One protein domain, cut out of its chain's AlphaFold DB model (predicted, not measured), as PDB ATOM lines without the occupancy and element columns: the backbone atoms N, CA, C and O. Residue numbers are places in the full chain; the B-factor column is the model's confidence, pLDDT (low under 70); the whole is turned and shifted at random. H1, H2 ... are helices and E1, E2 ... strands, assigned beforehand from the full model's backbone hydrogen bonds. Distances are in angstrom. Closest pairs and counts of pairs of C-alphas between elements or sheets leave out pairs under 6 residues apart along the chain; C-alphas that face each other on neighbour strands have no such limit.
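AT A GLANCE: This is residues 4 to 125 of the 130 residues of an uncharacterized protein of Streptomyces sp. MH60 (UniProt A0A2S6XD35). A strongly twisted sheet of five strands has the long helix H3 packed on one face and the short helix H2 on the other. The long helix H4 leads away from E4 at one edge of the sheet, with H1 crossing it, while the tip of the hairpin E1 and E2 makes the opposite end of the longest axis. The printed part has 122 residues, with four named helices and five named strands in the order H1 H2 E1 E2 E3 H3 E4 E5 H4. The sheet runs E3 E2 E1 E5 E4, antiparallel throughout, and the class is mixed, helices and strands. The whole is compact, with a radius of gyration of the C-alphas of 15.6 A, but elongated, spanning 55 by 31 by 25 A.

IN THESE COORDINATES: The strands are E1, residues 28 to 36, 24.5 A long; E2, residues 42 to 52, 30.8 A; E3, residues 55 to 61, 19.6 A; E4, residues 94 to 96; and E5, residues 102 to 105. The helices are H1, residues 4 to 12; H2, residues 17 to 23; H3, residues 69 to 88, 27.5 A; and H4, residues 106 to 125, 28.7 A. C-alpha 4 is at (0.474, -41.834, -58.607), C-alpha 42 at (-17.894, -61.645, -64.926) and C-alpha 125 at (10.245, -26.727, -51.387).

HOW THE PARTS SIT: E1, E2 and E3 form a meander, each strand the antiparallel neighbour of the one before. N 30 and O 47 of E1 and E2 are 2.8 A apart, and N 48 and O 59 of E2 and E3 are 2.8 A apart, both within hydrogen-bond range. E5 is staggered: it pairs with E1 over residues 102 to 103, N 29 to O 103 at 2.8 A, and with E4 over residues 103 to 105, N 95 to O 104 at 2.9 A. The arrangement has three layers, with helices on both faces of the sheet: H2 and H3 are on opposite faces. The closest C-alphas of H3 and E2 are those of Asn 76 and Ala 46, 5.6 A apart. H2 has a height over the sheet of 5.7 A and lies over none of the strands. H4 is on the sheet with residues 106 to 110. With residues 115 to 120 alone H4 touches H1, at Trp 119 and Gly 11, whose C-alphas are 6.1 A apart; their lines are only just about perpendicular, at 72 degrees. H1 is not on the sheet, and H3 and H4 are apart. In H1, H2, H3 and H4 every O i to N i+4 pair is within hydrogen-bond range.

THE WHOLE: The C-alphas of Gln 39 and Gln 125 are the two farthest apart, at 55.6 A. The printed part has no cut. The link E3 to H3 is short, the other links are tight, and there is no long link. The mean pLDDT of the printed part is 87.7; residues 33 to 43 and residue 66 are under 70.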
ATOM      1  N   TYR A   4       1.219 -42.855 -57.875       88.56
ATOM      2  CA  TYR A   4       0.474 -41.834 -58.607       88.56
ATOM      3  C   TYR A   4      -0.953 -41.678 -58.068       88.56
ATOM      4  O   TYR A   4      -1.395 -40.560 -57.844       88.56
ATOM      5  N   THR A   5      -1.650 -42.789 -57.822       90.69
ATOM      6  CA  THR A   5      -2.997 -42.802 -57.229       90.69
ATOM      7  C   THR A   5      -3.002 -42.182 -55.832       90.69
ATOM      8  O   THR A   5      -3.880 -41.382 -55.523       90.69
ATOM      9  N   ASP A   6      -2.008 -42.509 -55.006       91.81
ATOM     10  CA  ASP A   6      -1.902 -41.962 -53.650       91.81
ATOM     11  C   ASP A   6      -1.655 -40.448 -53.676       91.81
ATOM     12  O   ASP A   6      -2.250 -39.702 -52.898       91.81
ATOM     13  N   ASP A   7      -0.815 -39.979 -54.601       93.31
ATOM     14  CA  ASP A   7      -0.540 -38.555 -54.774       93.31
ATOM     15  C   ASP A   7      -1.763 -37.804 -55.331       93.31
ATOM     16  O   ASP A   7      -1.991 -36.663 -54.944       93.31
ATOM     17  N   LEU A   8      -2.584 -38.422 -56.193       93.44
ATOM     18  CA  LEU A   8      -3.856 -37.825 -56.629       93.44
ATOM     19  C   LEU A   8      -4.783 -37.562 -55.436       93.44
ATOM     20  O   LEU A   8      -5.344 -36.472 -55.317       93.44
ATOM     21  N   ALA A   9      -4.910 -38.544 -54.541       93.56
ATOM     22  CA  ALA A   9      -5.736 -38.428 -53.347       93.56
ATOM     23  C   ALA A   9      -5.186 -37.362 -52.385       93.56
ATOM     24  O   ALA A   9      -5.920 -36.476 -51.959       93.56
ATOM     25  N   LYS A  10      -3.887 -37.410 -52.070       93.81
ATOM     26  CA  LYS A  10      -3.261 -36.498 -51.097       93.81
ATOM     27  C   LYS A  10      -3.090 -35.077 -51.622       93.81
ATOM     28  O   LYS A  10      -3.285 -34.125 -50.879       93.81
ATOM     29  N   GLY A  11      -2.674 -34.941 -52.877       93.31
ATOM     30  CA  GLY A  11      -2.301 -33.658 -53.457       93.31
ATOM     31  C   GLY A  11      -3.459 -32.912 -54.093       93.31
ATOM     32  O   GLY A  11      -3.522 -31.690 -54.000       93.31
ATOM     33  N   LEU A  12      -4.381 -33.634 -54.733       94.00
ATOM     34  CA  LEU A  12      -5.469 -33.030 -55.505       94.00
ATOM     35  C   LEU A  12      -6.864 -33.338 -54.941       94.00
ATOM     36  O   LEU A  12      -7.841 -32.808 -55.472       94.00
ATOM     37  N   GLY A  13      -6.966 -34.165 -53.892       95.06
ATOM     38  CA  GLY A  13      -8.247 -34.585 -53.312       95.06
ATOM     39  C   GLY A  13      -9.075 -35.466 -54.251       95.06
ATOM     40  O   GLY A  13     -10.299 -35.416 -54.213       95.06
ATOM     41  N   LEU A  14      -8.419 -36.211 -55.150       95.06
ATOM     42  CA  LEU A  14      -9.074 -37.024 -56.178       95.06
ATOM     43  C   LEU A  14      -9.055 -38.505 -55.785       95.06
ATOM     44  O   LEU A  14      -8.070 -39.214 -55.997       95.06
ATOM     45  N   HIS A  15     -10.165 -38.974 -55.229       93.88
ATOM     46  CA  HIS A  15     -10.396 -40.331 -54.738       93.88
ATOM     47  C   HIS A  15     -11.233 -41.177 -55.699       93.88
ATOM     48  O   HIS A  15     -11.116 -42.404 -55.713       93.88
ATOM     49  N   ASN A  16     -12.098 -40.547 -56.495       92.94
ATOM     50  CA  ASN A  16     -12.996 -41.247 -57.405       92.94
ATOM     51  C   ASN A  16     -13.165 -40.537 -58.760       92.94
ATOM     52  O   ASN A  16     -12.773 -39.391 -58.966       92.94
ATOM     53  N   VAL A  17     -13.765 -41.251 -59.713       93.25
ATOM     54  CA  VAL A  17     -13.947 -40.776 -61.094       93.25
ATOM     55  C   VAL A  17     -14.890 -39.576 -61.214       93.25
ATOM     56  O   VAL A  17     -14.778 -38.828 -62.179       93.25
ATOM     57  N   VAL A  18     -15.800 -39.373 -60.255       92.50
ATOM     58  CA  VAL A  18     -16.742 -38.242 -60.267       92.50
ATOM     59  C   VAL A  18     -16.014 -36.951 -59.910       92.50
ATOM     60  O   VAL A  18     -16.223 -35.934 -60.564       92.50
ATOM     61  N   GLU A  19     -15.112 -36.997 -58.931       94.88
ATOM     62  CA  GLU A  19     -14.259 -35.858 -58.570       94.88
ATOM     63  C   GLU A  19     -13.336 -35.460 -59.725       94.88
ATOM     64  O   GLU A  19     -13.183 -34.271 -59.997       94.88
ATOM     65  N   ILE A  20     -12.778 -36.439 -60.451       94.88
ATOM     66  CA  ILE A  20     -11.980 -36.178 -61.661       94.88
ATOM     67  C   ILE A  20     -12.843 -35.515 -62.738       94.88
ATOM     68  O   ILE A  20     -12.459 -34.468 -63.259       94.88
ATOM     69  N   ALA A  21     -14.006 -36.099 -63.048       93.44
ATOM     70  CA  ALA A  21     -14.914 -35.568 -64.063       93.44
ATOM     71  C   ALA A  21     -15.336 -34.126 -63.746       93.44
ATOM     72  O   ALA A  21     -15.343 -33.280 -64.634       93.44
ATOM     73  N   ARG A  22     -15.622 -33.838 -62.469       94.75
ATOM     74  CA  ARG A  22     -15.975 -32.501 -61.985       94.75
ATOM     75  C   ARG A  22     -14.807 -31.520 -62.060       94.75
ATOM     76  O   ARG A  22     -14.994 -30.404 -62.524       94.75
ATOM     77  N   ARG A  23     -13.618 -31.901 -61.579       95.44
ATOM     78  CA  ARG A  23     -12.461 -30.993 -61.493       95.44
ATOM     79  C   ARG A  23     -11.920 -30.598 -62.865       95.44
ATOM     80  O   ARG A  23     -11.497 -29.462 -63.033       95.44
ATOM     81  N   TYR A  24     -11.908 -31.530 -63.818       93.44
ATOM     82  CA  TYR A  24     -11.345 -31.299 -65.154       93.44
ATOM     83  C   TYR A  24     -12.394 -31.061 -66.239       93.44
ATOM     84  O   TYR A  24     -12.008 -30.999 -67.408       93.44
ATOM     85  N   ASP A  25     -13.666 -30.948 -65.840       92.31
ATOM     86  CA  ASP A  25     -14.831 -30.730 -66.702       92.31
ATOM     87  C   ASP A  25     -14.811 -31.632 -67.942       92.31
ATOM     88  O   ASP A  25     -14.790 -31.179 -69.081       92.31
ATOM     89  N   CYS A  26     -14.691 -32.943 -67.714       92.81
ATOM     90  CA  CYS A  26     -14.520 -33.916 -68.791       92.81
ATOM     91  C   CYS A  26     -15.244 -35.240 -68.500       92.81
ATOM     92  O   CYS A  26     -15.453 -35.603 -67.336       92.81
ATOM     93  N   PRO A  27     -15.621 -36.003 -69.540       95.25
ATOM     94  CA  PRO A  27     -16.157 -37.344 -69.358       95.25
ATOM     95  C   PRO A  27     -15.074 -38.310 -68.860       95.25
ATOM     96  O   PRO A  27     -13.955 -38.333 -69.365       95.25
ATOM     97  N   VAL A  28     -15.424 -39.175 -67.908       96.25
ATOM     98  CA  VAL A  28     -14.545 -40.238 -67.400       96.25
ATOM     99  C   VAL A  28     -15.206 -41.593 -67.612       96.25
ATOM    100  O   VAL A  28     -16.286 -41.870 -67.084       96.25
ATOM    101  N   ILE A  29     -14.541 -42.466 -68.364       95.62
ATOM    102  CA  ILE A  29     -14.984 -43.841 -68.595       95.62
ATOM    103  C   ILE A  29     -14.428 -44.719 -67.478       95.62
ATOM    104  O   ILE A  29     -13.236 -44.683 -67.195       95.62
ATOM    105  N   SER A  30     -15.259 -45.547 -66.856       93.25
ATOM    106  CA  SER A  30     -14.834 -46.522 -65.849       93.25
ATOM    107  C   SER A  30     -15.489 -47.875 -66.076       93.25
ATOM    108  O   SER A  30     -16.664 -47.921 -66.428       93.25
ATOM    109  N   PHE A  31     -14.789 -48.978 -65.819       87.50
ATOM    110  CA  PHE A  31     -15.434 -50.292 -65.772       87.50
ATOM    111  C   PHE A  31     -15.938 -50.606 -64.371       87.50
ATOM    112  O   PHE A  31     -15.160 -50.611 -63.415       87.50
ATOM    113  N   ARG A  32     -17.218 -50.972 -64.269       75.25
ATOM    114  CA  ARG A  32     -17.729 -51.721 -63.118       75.25
ATOM    115  C   ARG A  32     -17.804 -53.203 -63.457       75.25
ATOM    116  O   ARG A  32     -18.346 -53.585 -64.494       75.25
ATOM    117  N   THR A  33     -17.301 -54.026 -62.546       64.75
ATOM    118  CA  THR A  33     -17.607 -55.457 -62.487       64.75
ATOM    119  C   THR A  33     -19.002 -55.606 -61.891       64.75
ATOM    120  O   THR A  33     -19.202 -55.366 -60.701       64.75
ATOM    121  N   ALA A  34     -19.983 -55.959 -62.716       55.72
ATOM    122  CA  ALA A  34     -21.353 -56.165 -62.270       55.72
ATOM    123  C   ALA A  34     -21.584 -57.660 -62.017       55.72
ATOM    124  O   ALA A  34     -22.129 -58.352 -62.865       55.72
ATOM    125  N   HIS A  35     -21.181 -58.126 -60.832       52.31
ATOM    126  CA  HIS A  35     -21.480 -59.454 -60.276       52.31
ATOM    127  C   HIS A  35     -20.939 -60.668 -61.066       52.31
ATOM    128  O   HIS A  35     -20.654 -60.619 -62.263       52.31
ATOM    129  N   ALA A  36     -20.783 -61.795 -60.366       53.06
ATOM    130  CA  ALA A  36     -20.673 -63.084 -61.033       53.06
ATOM    131  C   ALA A  36     -22.030 -63.374 -61.686       53.06
ATOM    132  O   ALA A  36     -23.054 -63.427 -61.003       53.06
ATOM    133  N   HIS A  37     -22.056 -63.522 -63.007       56.34
ATOM    134  CA  HIS A  37     -23.227 -64.030 -63.705       56.34
ATOM    135  C   HIS A  37     -23.557 -65.424 -63.155       56.34
ATOM    136  O   HIS A  37     -22.647 -66.171 -62.793       56.34
ATOM    137  N   ALA A  38     -24.832 -65.821 -63.158       56.25
ATOM    138  CA  ALA A  38     -25.274 -67.142 -62.678       56.25
ATOM    139  C   ALA A  38     -24.558 -68.328 -63.366       56.25
ATOM    140  O   ALA A  38     -24.575 -69.448 -62.871       56.25
ATOM    141  N   GLN A  39     -23.903 -68.068 -64.501       60.16
ATOM    142  CA  GLN A  39     -23.123 -69.021 -65.294       60.16
ATOM    143  C   GLN A  39     -21.598 -68.910 -65.062       60.16
ATOM    144  O   GLN A  39     -20.820 -69.392 -65.878       60.16
ATOM    145  N   GLY A  40     -21.146 -68.230 -64.003       57.88
ATOM    146  CA  GLY A  40     -19.738 -68.207 -63.578       57.88
ATOM    147  C   GLY A  40     -18.808 -67.242 -64.325       57.88
ATOM    148  O   GLY A  40     -17.601 -67.285 -64.108       57.88
ATOM    149  N   HIS A  41     -19.326 -66.353 -65.181       61.06
ATOM    150  CA  HIS A  41     -18.520 -65.318 -65.842       61.06
ATOM    151  C   HIS A  41     -18.786 -63.920 -65.270       61.06
ATOM    152  O   HIS A  41     -19.866 -63.629 -64.765       61.06
ATOM    153  N   TRP A  42     -17.798 -63.037 -65.370       63.78
ATOM    154  CA  TRP A  42     -17.894 -61.645 -64.926       63.78
ATOM    155  C   TRP A  42     -18.542 -60.769 -66.012       63.78
ATOM    156  O   TRP A  42     -18.084 -60.776 -67.160       63.78
ATOM    157  N   ASP A  43     -19.592 -60.013 -65.668       67.06
ATOM    158  CA  ASP A  43     -20.216 -59.043 -66.580       67.06
ATOM    159  C   ASP A  43     -19.498 -57.687 -66.485       67.06
ATOM    160  O   ASP A  43     -19.539 -57.006 -65.455       67.06
ATOM    161  N   TYR A  44     -18.811 -57.302 -67.563       72.12
ATOM    162  CA  TYR A  44     -18.107 -56.024 -67.656       72.12
ATOM    163  C   TYR A  44     -18.963 -55.016 -68.400       72.12
ATOM    164  O   TYR A  44     -19.414 -55.271 -69.518       72.12
ATOM    165  N   ARG A  45     -19.142 -53.851 -67.780       83.00
ATOM    166  CA  ARG A  45     -19.867 -52.722 -68.361       83.00
ATOM    167  C   ARG A  45     -18.995 -51.483 -68.297       83.00
ATOM    168  O   ARG A  45     -18.368 -51.231 -67.265       83.00
ATOM    169  N   ALA A  46     -18.967 -50.719 -69.385       87.56
ATOM    170  CA  ALA A  46     -18.410 -49.377 -69.354       87.56
ATOM    171  C   ALA A  46     -19.442 -48.422 -68.751       87.56
ATOM    172  O   ALA A  46     -20.619 -48.448 -69.102       87.56
ATOM    173  N   GLU A  47     -18.999 -47.563 -67.849       92.31
ATOM    174  CA  GLU A  47     -19.763 -46.435 -67.342       92.31
ATOM    175  C   GLU A  47     -19.086 -45.153 -67.805       92.31
ATOM    176  O   GLU A  47     -17.927 -44.910 -67.476       92.31
ATOM    177  N   VAL A  48     -19.813 -44.329 -68.547       92.81
ATOM    178  CA  VAL A  48     -19.414 -42.957 -68.842       92.81
ATOM    179  C   VAL A  48     -19.961 -42.078 -67.723       92.81
ATOM    180  O   VAL A  48     -21.178 -41.976 -67.544       92.81
ATOM    181  N   ASN A  49     -19.063 -41.479 -66.951       93.81
ATOM    182  CA  ASN A  49     -19.372 -40.533 -65.888       93.81
ATOM    183  C   ASN A  49     -19.133 -39.126 -66.419       93.81
ATOM    184  O   ASN A  49     -18.045 -38.824 -66.899       93.81
ATOM    185  N   VAL A  50     -20.145 -38.274 -66.329       91.50
ATOM    186  CA  VAL A  50     -20.092 -36.902 -66.834       91.50
ATOM    187  C   VAL A  50     -20.542 -35.980 -65.718       91.50
ATOM    188  O   VAL A  50     -21.570 -36.232 -65.086       91.50
ATOM    189  N   TRP A  51     -19.784 -34.919 -65.473       87.44
ATOM    190  CA  TRP A  51     -20.246 -33.788 -64.683       87.44
ATOM    191  C   TRP A  51     -20.657 -32.687 -65.657       87.44
ATOM    192  O   TRP A  51     -19.856 -32.299 -66.494       87.44
ATOM    193  N   ARG A  52     -21.917 -32.249 -65.623       82.94
ATOM    194  CA  ARG A  52     -22.429 -31.187 -66.500       82.94
ATOM    195  C   ARG A  52     -23.588 -30.481 -65.814       82.94
ATOM    196  O   ARG A  52     -24.399 -31.141 -65.166       82.94
ATOM    197  N   ASP A  53     -23.684 -29.164 -65.969       84.88
ATOM    198  CA  ASP A  53     -24.754 -28.343 -65.379       84.88
ATOM    199  C   ASP A  53     -24.867 -28.530 -63.849       84.88
ATOM    200  O   ASP A  53     -25.962 -28.680 -63.308       84.88
ATOM    201  N   ASP A  54     -23.717 -28.617 -63.166       84.62
ATOM    202  CA  ASP A  54     -23.600 -28.903 -61.724       84.62
ATOM    203  C   ASP A  54     -24.268 -30.220 -61.274       84.62
ATOM    204  O   ASP A  54     -24.637 -30.416 -60.116       84.62
ATOM    205  N   ARG A  55     -24.444 -31.162 -62.208       89.00
ATOM    206  CA  ARG A  55     -25.031 -32.474 -61.941       89.00
ATOM    207  C   ARG A  55     -24.162 -33.587 -62.493       89.00
ATOM    208  O   ARG A  55     -23.677 -33.553 -63.623       89.00
ATOM    209  N   TRP A  56     -24.048 -34.643 -61.703       89.94
ATOM    210  CA  TRP A  56     -23.457 -35.887 -62.159       89.94
ATOM    211  C   TRP A  56     -24.470 -36.711 -62.957       89.94
ATOM    212  O   TRP A  56     -25.600 -36.943 -62.519       89.94
ATOM    213  N   ARG A  57     -24.044 -37.188 -64.126       91.00
ATOM    214  CA  ARG A  57     -24.782 -38.125 -64.970       91.00
ATOM    215  C   ARG A  57     -23.927 -39.359 -65.238       91.00
ATOM    216  O   ARG A  57     -22.715 -39.267 -65.436       91.00
ATOM    217  N   ARG A  58     -24.579 -40.520 -65.287       92.50
ATOM    218  CA  ARG A  58     -23.956 -41.804 -65.622       92.50
ATOM    219  C   ARG A  58     -24.675 -42.434 -66.808       92.50
ATOM    220  O   ARG A  58     -25.897 -42.568 -66.787       92.50
ATOM    221  N   LYS A  59     -23.912 -42.896 -67.795       93.06
ATOM    222  CA  LYS A  59     -24.397 -43.764 -68.871       93.06
ATOM    223  C   LYS A  59     -23.683 -45.108 -68.799       93.06
ATOM    224  O   LYS A  59     -22.465 -45.163 -68.904       93.06
ATOM    225  N   THR A  60     -24.438 -46.190 -68.648       91.50
ATOM    226  CA  THR A  60     -23.898 -47.553 -68.721       91.50
ATOM    227  C   THR A  60     -24.013 -48.078 -70.149       91.50
ATOM    228  O   THR A  60     -25.063 -47.949 -70.780       91.50
ATOM    229  N   LEU A  61     -22.932 -48.668 -70.649       89.94
ATOM    230  CA  LEU A  61     -22.795 -49.206 -71.995       89.94
ATOM    231  C   LEU A  61     -22.245 -50.629 -71.926       89.94
ATOM    232  O   LEU A  61     -21.429 -50.963 -71.060       89.94
ATOM    233  N   ARG A  62     -22.721 -51.466 -72.848       88.00
ATOM    234  CA  ARG A  62     -22.329 -52.866 -72.965       88.00
ATOM    235  C   ARG A  62     -22.170 -53.233 -74.433       88.00
ATOM    236  O   ARG A  62     -23.129 -53.160 -75.196       88.00
ATOM    237  N   ALA A  63     -20.970 -53.641 -74.808       84.38
ATOM    238  CA  ALA A  63     -20.703 -54.286 -76.075       84.38
ATOM    239  C   ALA A  63     -21.166 -55.748 -76.006       84.38
ATOM    240  O   ALA A  63     -20.951 -56.442 -75.009       84.38
ATOM    241  N   HIS A  64     -21.799 -56.215 -77.080       79.44
ATOM    242  CA  HIS A  64     -22.237 -57.606 -77.242       79.44
ATOM    243  C   HIS A  64     -21.238 -58.429 -78.076       79.44
ATOM    244  O   HIS A  64     -21.608 -59.416 -78.703       79.44
ATOM    245  N   THR A  65     -19.973 -58.008 -78.093       73.44
ATOM    246  CA  THR A  65     -18.886 -58.566 -78.908       73.44
ATOM    247  C   THR A  65     -17.636 -58.835 -78.056       73.44
ATOM    248  O   THR A  65     -17.531 -58.359 -76.922       73.44
ATOM    249  N   GLY A  66     -16.696 -59.618 -78.601       68.44
ATOM    250  CA  GLY A  66     -15.440 -60.006 -77.948       68.44
ATOM    251  C   GLY A  66     -15.523 -61.337 -77.190       68.44
ATOM    252  O   GLY A  66     -16.469 -61.597 -76.435       68.44
ATOM    253  N   VAL A  67     -14.510 -62.183 -77.375       72.25
ATOM    254  CA  VAL A  67     -14.359 -63.472 -76.695       72.25
ATOM    255  C   VAL A  67     -13.329 -63.311 -75.575       72.25
ATOM    256  O   VAL A  67     -12.180 -62.942 -75.778       72.25
ATOM    257  N   GLY A  68     -13.748 -63.572 -74.336       75.00
ATOM    258  CA  GLY A  68     -12.886 -63.407 -73.163       75.00
ATOM    259  C   GLY A  68     -12.829 -61.980 -72.605       75.00
ATOM    260  O   GLY A  68     -13.491 -61.053 -73.070       75.00
ATOM    261  N   LEU A  69     -12.088 -61.826 -71.508       77.94
ATOM    262  CA  LEU A  69     -12.109 -60.620 -70.680       77.94
ATOM    263  C   LEU A  69     -11.521 -59.393 -71.388       77.94
ATOM    264  O   LEU A  69     -12.129 -58.322 -71.402       77.94
ATOM    265  N   THR A  70     -10.322 -59.540 -71.940       82.19
ATOM    266  CA  THR A  70      -9.571 -58.425 -72.525       82.19
ATOM    267  C   THR A  70     -10.314 -57.828 -73.713       82.19
ATOM    268  O   THR A  70     -10.537 -56.621 -73.735       82.19
ATOM    269  N   GLU A  71     -10.789 -58.666 -74.635       83.62
ATOM    270  CA  GLU A  71     -11.549 -58.219 -75.805       83.62
ATOM    271  C   GLU A  71     -12.849 -57.515 -75.408       83.62
ATOM    272  O   GLU A  71     -13.143 -56.436 -75.913       83.62
ATOM    273  N   LYS A  72     -13.590 -58.050 -74.426       83.25
ATOM    274  CA  LYS A  72     -14.799 -57.393 -73.903       83.25
ATOM    275  C   LYS A  72     -14.503 -56.028 -73.289       83.25
ATOM    276  O   LYS A  72     -15.322 -55.117 -73.392       83.25
ATOM    277  N   ARG A  73     -13.360 -55.860 -72.615       83.19
ATOM    278  CA  ARG A  73     -12.952 -54.554 -72.071       83.19
ATOM    279  C   ARG A  73     -12.628 -53.571 -73.187       83.19
ATOM    280  O   ARG A  73     -13.090 -52.441 -73.111       83.19
ATOM    281  N   VAL A  74     -11.889 -54.001 -74.206       87.00
ATOM    282  CA  VAL A  74     -11.573 -53.166 -75.376       87.00
ATOM    283  C   VAL A  74     -12.859 -52.743 -76.087       87.00
ATOM    284  O   VAL A  74     -13.113 -51.549 -76.197       87.00
ATOM    285  N   ALA A  75     -13.741 -53.688 -76.420       89.62
ATOM    286  CA  ALA A  75     -15.004 -53.399 -77.100       89.62
ATOM    287  C   ALA A  75     -15.918 -52.456 -76.292       89.62
ATOM    288  O   ALA A  75     -16.548 -51.554 -76.842       89.62
ATOM    289  N   ASN A  76     -15.987 -52.630 -74.967       90.06
ATOM    290  CA  ASN A  76     -16.737 -51.715 -74.108       90.06
ATOM    291  C   ASN A  76     -16.096 -50.316 -74.029       90.06
ATOM    292  O   ASN A  76     -16.829 -49.332 -73.933       90.06
ATOM    293  N   LEU A  77     -14.759 -50.218 -74.036       90.94
ATOM    294  CA  LEU A  77     -14.055 -48.932 -74.052       90.94
ATOM    295  C   LEU A  77     -14.339 -48.188 -75.356       90.94
ATOM    296  O   LEU A  77     -14.762 -47.040 -75.306       90.94
ATOM    297  N   GLU A  78     -14.175 -48.852 -76.498       92.00
ATOM    298  CA  GLU A  78     -14.435 -48.284 -77.826       92.00
ATOM    299  C   GLU A  78     -15.892 -47.830 -77.968       92.00
ATOM    300  O   GLU A  78     -16.160 -46.718 -78.423       92.00
ATOM    301  N   LEU A  79     -16.848 -48.643 -77.500       93.62
ATOM    302  CA  LEU A  79     -18.262 -48.267 -77.472       93.62
ATOM    303  C   LEU A  79     -18.499 -47.002 -76.635       93.62
ATOM    304  O   LEU A  79     -19.277 -46.135 -77.030       93.62
ATOM    305  N   ALA A  80     -17.843 -46.896 -75.479       94.12
ATOM    306  CA  ALA A  80     -17.956 -45.732 -74.612       94.12
ATOM    307  C   ALA A  80     -17.306 -44.484 -75.213       94.12
ATOM    308  O   ALA A  80     -17.911 -43.417 -75.164       94.12
ATOM    309  N   GLN A  81     -16.134 -44.619 -75.833       94.19
ATOM    310  CA  GLN A  81     -15.463 -43.534 -76.546       94.19
ATOM    311  C   GLN A  81     -16.315 -43.027 -77.710       94.19
ATOM    312  O   GLN A  81     -16.501 -41.820 -77.842       94.19
ATOM    313  N   ARG A  82     -16.908 -43.936 -78.496       94.19
ATOM    314  CA  ARG A  82     -17.821 -43.564 -79.583       94.19
ATOM    315  C   ARG A  82     -19.059 -42.847 -79.057       94.19
ATOM    316  O   ARG A  82     -19.417 -41.798 -79.566       94.19
ATOM    317  N   TRP A  83     -19.678 -43.369 -77.996       94.81
ATOM    318  CA  TRP A  83     -20.835 -42.714 -77.385       94.81
ATOM    319  C   TRP A  83     -20.500 -41.298 -76.898       94.81
ATOM    320  O   TRP A  83     -21.294 -40.384 -77.101       94.81
ATOM    321  N   VAL A  84     -19.328 -41.117 -76.283       93.88
ATOM    322  CA  VAL A  84     -18.835 -39.806 -75.843       93.88
ATOM    323  C   VAL A  84     -18.625 -38.862 -77.030       93.88
ATOM    324  O   VAL A  84     -19.087 -37.726 -76.959       93.88
ATOM    325  N   ALA A  85     -18.005 -39.320 -78.118       92.19
ATOM    326  CA  ALA A  85     -17.833 -38.514 -79.325       92.19
ATOM    327  C   ALA A  85     -19.189 -38.087 -79.918       92.19
ATOM    328  O   ALA A  85     -19.410 -36.905 -80.156       92.19
ATOM    329  N   ASP A  86     -20.129 -39.026 -80.046       94.00
ATOM    330  CA  ASP A  86     -21.440 -38.789 -80.662       94.00
ATOM    331  C   ASP A  86     -22.353 -37.858 -79.831       94.00
ATOM    332  O   ASP A  86     -23.240 -37.213 -80.385       94.00
ATOM    333  N   HIS A  87     -22.195 -37.814 -78.498       92.75
ATOM    334  CA  HIS A  87     -23.155 -37.144 -77.596       92.75
ATOM    335  C   HIS A  87     -22.578 -35.982 -76.782       92.75
ATOM    336  O   HIS A  87     -23.344 -35.168 -76.263       92.75
ATOM    337  N   LEU A  88     -21.258 -35.933 -76.597       89.44
ATOM    338  CA  LEU A  88     -20.579 -34.940 -75.757       89.44
ATOM    339  C   LEU A  88     -19.530 -34.131 -76.525       89.44
ATOM    340  O   LEU A  88     -18.857 -33.323 -75.896       89.44
ATOM    341  N   ASP A  89     -19.389 -34.353 -77.835       87.25
ATOM    342  CA  ASP A  89     -18.416 -33.667 -78.698       87.25
ATOM    343  C   ASP A  89     -16.959 -33.811 -78.211       87.25
ATOM    344  O   ASP A  89     -16.116 -32.929 -78.346       87.25
ATOM    345  N   TYR A  90     -16.657 -34.960 -77.599       83.38
ATOM    346  CA  TYR A  90     -15.315 -35.318 -77.148       83.38
ATOM    347  C   TYR A  90     -14.731 -36.379 -78.081       83.38
ATOM    348  O   TYR A  90     -14.953 -37.578 -77.902       83.38
ATOM    349  N   ALA A  91     -13.956 -35.930 -79.065       78.06
ATOM    350  CA  ALA A  91     -13.150 -36.785 -79.927       78.06
ATOM    351  C   ALA A  91     -11.667 -36.636 -79.560       78.06
ATOM    352  O   ALA A  91     -11.161 -35.523 -79.429       78.06
ATOM    353  N   GLY A  92     -10.956 -37.747 -79.378       84.06
ATOM    354  CA  GLY A  92      -9.527 -37.697 -79.082       84.06
ATOM    355  C   GLY A  92      -8.989 -38.950 -78.413       84.06
ATOM    356  O   GLY A  92      -9.698 -39.933 -78.197       84.06
ATOM    357  N   GLU A  93      -7.702 -38.898 -78.089       93.81
ATOM    358  CA  GLU A  93      -7.020 -39.965 -77.369       93.81
ATOM    359  C   GLU A  93      -7.485 -40.042 -75.914       93.81
ATOM    360  O   GLU A  93      -7.732 -39.031 -75.254       93.81
ATOM    361  N   TRP A  94      -7.547 -41.264 -75.390       94.44
ATOM    362  CA  TRP A  94      -7.924 -41.539 -74.009       94.44
ATOM    363  C   TRP A  94      -6.754 -42.147 -73.255       94.44
ATOM    364  O   TRP A  94      -6.101 -43.074 -73.731       94.44
ATOM    365  N   ALA A  95      -6.530 -41.670 -72.037       95.56
ATOM    366  CA  ALA A  95      -5.450 -42.124 -71.178       95.56
ATOM    367  C   ALA A  95      -5.992 -42.629 -69.830       95.56
ATOM    368  O   ALA A  95      -7.021 -42.140 -69.352       95.56
ATOM    369  N   PRO A  96      -5.307 -43.583 -69.172       95.06
ATOM    370  CA  PRO A  96      -5.681 -44.021 -67.833       95.06
ATOM    371  C   PRO A  96      -5.668 -42.857 -66.835       95.06
ATOM    372  O   PRO A  96      -4.686 -42.112 -66.735       95.06
ATOM    373  N   THR A  97      -6.724 -42.729 -66.029       93.69
ATOM    374  CA  THR A  97      -6.799 -41.666 -65.010       93.69
ATOM    375  C   THR A  97      -5.735 -41.865 -63.925       93.69
ATOM    376  O   THR A  97      -5.177 -40.903 -63.411       93.69
ATOM    377  N   GLY A  98      -5.371 -43.117 -63.629       91.12
ATOM    378  CA  GLY A  98      -4.586 -43.498 -62.452       91.12
ATOM    379  C   GLY A  98      -5.451 -44.104 -61.343       91.12
ATOM    380  O   GLY A  98      -4.909 -44.734 -60.435       91.12
ATOM    381  N   LEU A  99      -6.778 -43.991 -61.438       91.00
ATOM    382  CA  LEU A  99      -7.715 -44.819 -60.685       91.00
ATOM    383  C   LEU A  99      -7.924 -46.163 -61.410       91.00
ATOM    384  O   LEU A  99      -7.886 -46.210 -62.647       91.00
ATOM    385  N   PRO A 100      -8.168 -47.265 -60.675       87.38
ATOM    386  CA  PRO A 100      -8.365 -48.579 -61.276       87.38
ATOM    387  C   PRO A 100      -9.463 -48.578 -62.339       87.38
ATOM    388  O   PRO A 100     -10.557 -48.065 -62.113       87.38
ATOM    389  N   ASN A 101      -9.172 -49.199 -63.484       88.56
ATOM    390  CA  ASN A 101     -10.132 -49.413 -64.567       88.56
ATOM    391  C   ASN A 101     -10.876 -48.141 -65.006       88.56
ATOM    392  O   ASN A 101     -12.089 -48.191 -65.208       88.56
ATOM    393  N   SER A 102     -10.170 -47.018 -65.157       93.38
ATOM    394  CA  SER A 102     -10.781 -45.791 -65.669       93.38
ATOM    395  C   SER A 102      -9.873 -44.991 -66.599       93.38
ATOM    396  O   SER A 102      -8.646 -44.999 -66.463       93.38
ATOM    397  N   TRP A 103     -10.505 -44.294 -67.540       95.69
ATOM    398  CA  TRP A 103      -9.903 -43.516 -68.614       95.69
ATOM    399  C   TRP A 103     -10.555 -42.142 -68.700       95.69
ATOM    400  O   TRP A 103     -11.744 -41.986 -68.429       95.69
ATOM    401  N   MET A 104      -9.772 -41.160 -69.120       96.44
ATOM    402  CA  MET A 104     -10.207 -39.792 -69.394       96.44
ATOM    403  C   MET A 104      -9.566 -39.298 -70.698       96.44
ATOM    404  O   MET A 104      -8.567 -39.889 -71.127       96.44
ATOM    405  N   PRO A 105     -10.087 -38.223 -71.310       95.88
ATOM    406  CA  PRO A 105      -9.430 -37.552 -72.423       95.88
ATOM    407  C   PRO A 105      -7.978 -37.182 -72.092       95.88
ATOM    408  O   PRO A 105      -7.656 -36.787 -70.964       95.88
ATOM    409  N   LYS A 106      -7.078 -37.361 -73.063       95.88
ATOM    410  CA  LYS A 106      -5.635 -37.181 -72.867       95.88
ATOM    411  C   LYS A 106      -5.267 -35.747 -72.474       95.88
ATOM    412  O   LYS A 106      -4.421 -35.562 -71.605       95.88
ATOM    413  N   ASP A 107      -5.927 -34.749 -73.043       95.12
ATOM    414  CA  ASP A 107      -5.737 -33.339 -72.691       95.12
ATOM    415  C   ASP A 107      -6.034 -33.084 -71.199       95.12
ATOM    416  O   ASP A 107      -5.255 -32.439 -70.496       95.12
ATOM    417  N   ALA A 108      -7.120 -33.663 -70.682       95.19
ATOM    418  CA  ALA A 108      -7.485 -33.575 -69.277       95.19
ATOM    419  C   ALA A 108      -6.495 -34.350 -68.389       95.19
ATOM    420  O   ALA A 108      -6.143 -33.894 -67.298       95.19
ATOM    421  N   LYS A 109      -5.978 -35.491 -68.868       96.56
ATOM    422  CA  LYS A 109      -4.912 -36.243 -68.186       96.56
ATOM    423  C   LYS A 109      -3.613 -35.442 -68.084       96.56
ATOM    424  O   LYS A 109      -2.941 -35.498 -67.048       96.56
ATOM    425  N   ASP A 110      -3.255 -34.710 -69.131       96.44
ATOM    426  CA  ASP A 110      -2.046 -33.894 -69.167       96.44
ATOM    427  C   ASP A 110      -2.170 -32.713 -68.186       96.44
ATOM    428  O   ASP A 110      -1.260 -32.504 -67.378       96.44
ATOM    429  N   ARG A 111      -3.340 -32.048 -68.126       96.88
ATOM    430  CA  ARG A 111      -3.656 -31.043 -67.086       96.88
ATOM    431  C   ARG A 111      -3.546 -31.622 -65.674       96.88
ATOM    432  O   ARG A 111      -2.843 -31.069 -64.834       96.88
ATOM    433  N   MET A 112      -4.156 -32.782 -65.429       96.69
ATOM    434  CA  MET A 112      -4.089 -33.449 -64.124       96.69
ATOM    435  C   MET A 112      -2.660 -33.812 -63.710       96.69
ATOM    436  O   MET A 112      -2.297 -33.755 -62.535       96.69
ATOM    437  N   THR A 113      -1.828 -34.193 -64.675       95.81
ATOM    438  CA  THR A 113      -0.425 -34.521 -64.418       95.81
ATOM    439  C   THR A 113       0.401 -33.268 -64.127       95.81
ATOM    440  O   THR A 113       1.283 -33.321 -63.266       95.81
ATOM    441  N   ALA A 114       0.103 -32.148 -64.788       96.69
ATOM    442  CA  ALA A 114       0.715 -30.856 -64.497       96.69
ATOM    443  C   ALA A 114       0.372 -30.373 -63.077       96.69
ATOM    444  O   ALA A 114       1.290 -30.066 -62.318       96.69
ATOM    445  N   ASP A 115      -0.905 -30.424 -62.679       96.69
ATOM    446  CA  ASP A 115      -1.360 -30.109 -61.314       96.69
ATOM    447  C   ASP A 115      -0.587 -30.917 -60.261       96.69
ATOM    448  O   ASP A 115      -0.064 -30.377 -59.282       96.69
ATOM    449  N   LEU A 116      -0.452 -32.227 -60.490       95.00
ATOM    450  CA  LEU A 116       0.258 -33.114 -59.573       95.00
ATOM    451  C   LEU A 116       1.754 -32.787 -59.484       95.00
ATOM    452  O   LEU A 116       2.359 -32.896 -58.415       95.00
ATOM    453  N   LYS A 117       2.370 -32.394 -60.604       95.31
ATOM    454  CA  LYS A 117       3.775 -31.980 -60.648       95.31
ATOM    455  C   LYS A 117       3.989 -30.706 -59.832       95.31
ATOM    456  O   LYS A 117       4.924 -30.674 -59.033       95.31
ATOM    457  N   THR A 118       3.111 -29.718 -59.984       96.25
ATOM    458  CA  THR A 118       3.136 -28.472 -59.207       96.25
ATOM    459  C   THR A 118       3.009 -28.758 -57.712       96.25
ATOM    460  O   THR A 118       3.827 -28.286 -56.924       96.25
ATOM    461  N   TRP A 119       2.060 -29.613 -57.312       95.31
ATOM    462  CA  TRP A 119       1.913 -30.014 -55.910       95.31
ATOM    463  C   TRP A 119       3.181 -30.684 -55.359       95.31
ATOM    464  O   TRP A 119       3.674 -30.294 -54.301       95.31
ATOM    465  N   ARG A 120       3.768 -31.645 -56.089       93.88
ATOM    466  CA  ARG A 120       5.013 -32.316 -55.665       93.88
ATOM    467  C   ARG A 120       6.174 -31.334 -55.498       93.88
ATOM    468  O   ARG A 120       6.958 -31.481 -54.566       93.88
ATOM    469  N   GLN A 121       6.289 -30.344 -56.381       93.56
ATOM    470  CA  GLN A 121       7.324 -29.313 -56.279       93.56
ATOM    471  C   GLN A 121       7.155 -28.467 -55.013       93.56
ATOM    472  O   GLN A 121       8.140 -28.274 -54.299       93.56
ATOM    473  N   ALA A 122       5.926 -28.056 -54.691       92.25
ATOM    474  CA  ALA A 122       5.630 -27.320 -53.464       92.25
ATOM    475  C   ALA A 122       5.981 -28.132 -52.202       92.25
ATOM    476  O   ALA A 122       6.574 -27.596 -51.270       92.25
ATOM    477  N   GLN A 123       5.702 -29.443 -52.190       90.69
ATOM    478  CA  GLN A 123       6.102 -30.327 -51.084       90.69
ATOM    479  C   GLN A 123       7.630 -30.393 -50.922       90.69
ATOM    480  O   GLN A 123       8.144 -30.327 -49.808       90.69
ATOM    481  N   CYS A 124       8.373 -30.499 -52.029       88.50
ATOM    482  CA  CYS A 124       9.835 -30.516 -51.988       88.50
ATOM    483  C   CYS A 124      10.444 -29.178 -51.545       88.50
ATOM    484  O   CYS A 124      11.521 -29.190 -50.959       88.50
ATOM    485  N   GLN A 125       9.806 -28.046 -51.851       89.88
ATOM    486  CA  GLN A 125      10.245 -26.727 -51.387       89.88
ATOM    487  C   GLN A 125      10.002 -26.569 -49.883       89.88
ATOM    488  O   GLN A 125      10.948 -26.296 -49.154       89.88
TER     489      GLN A 125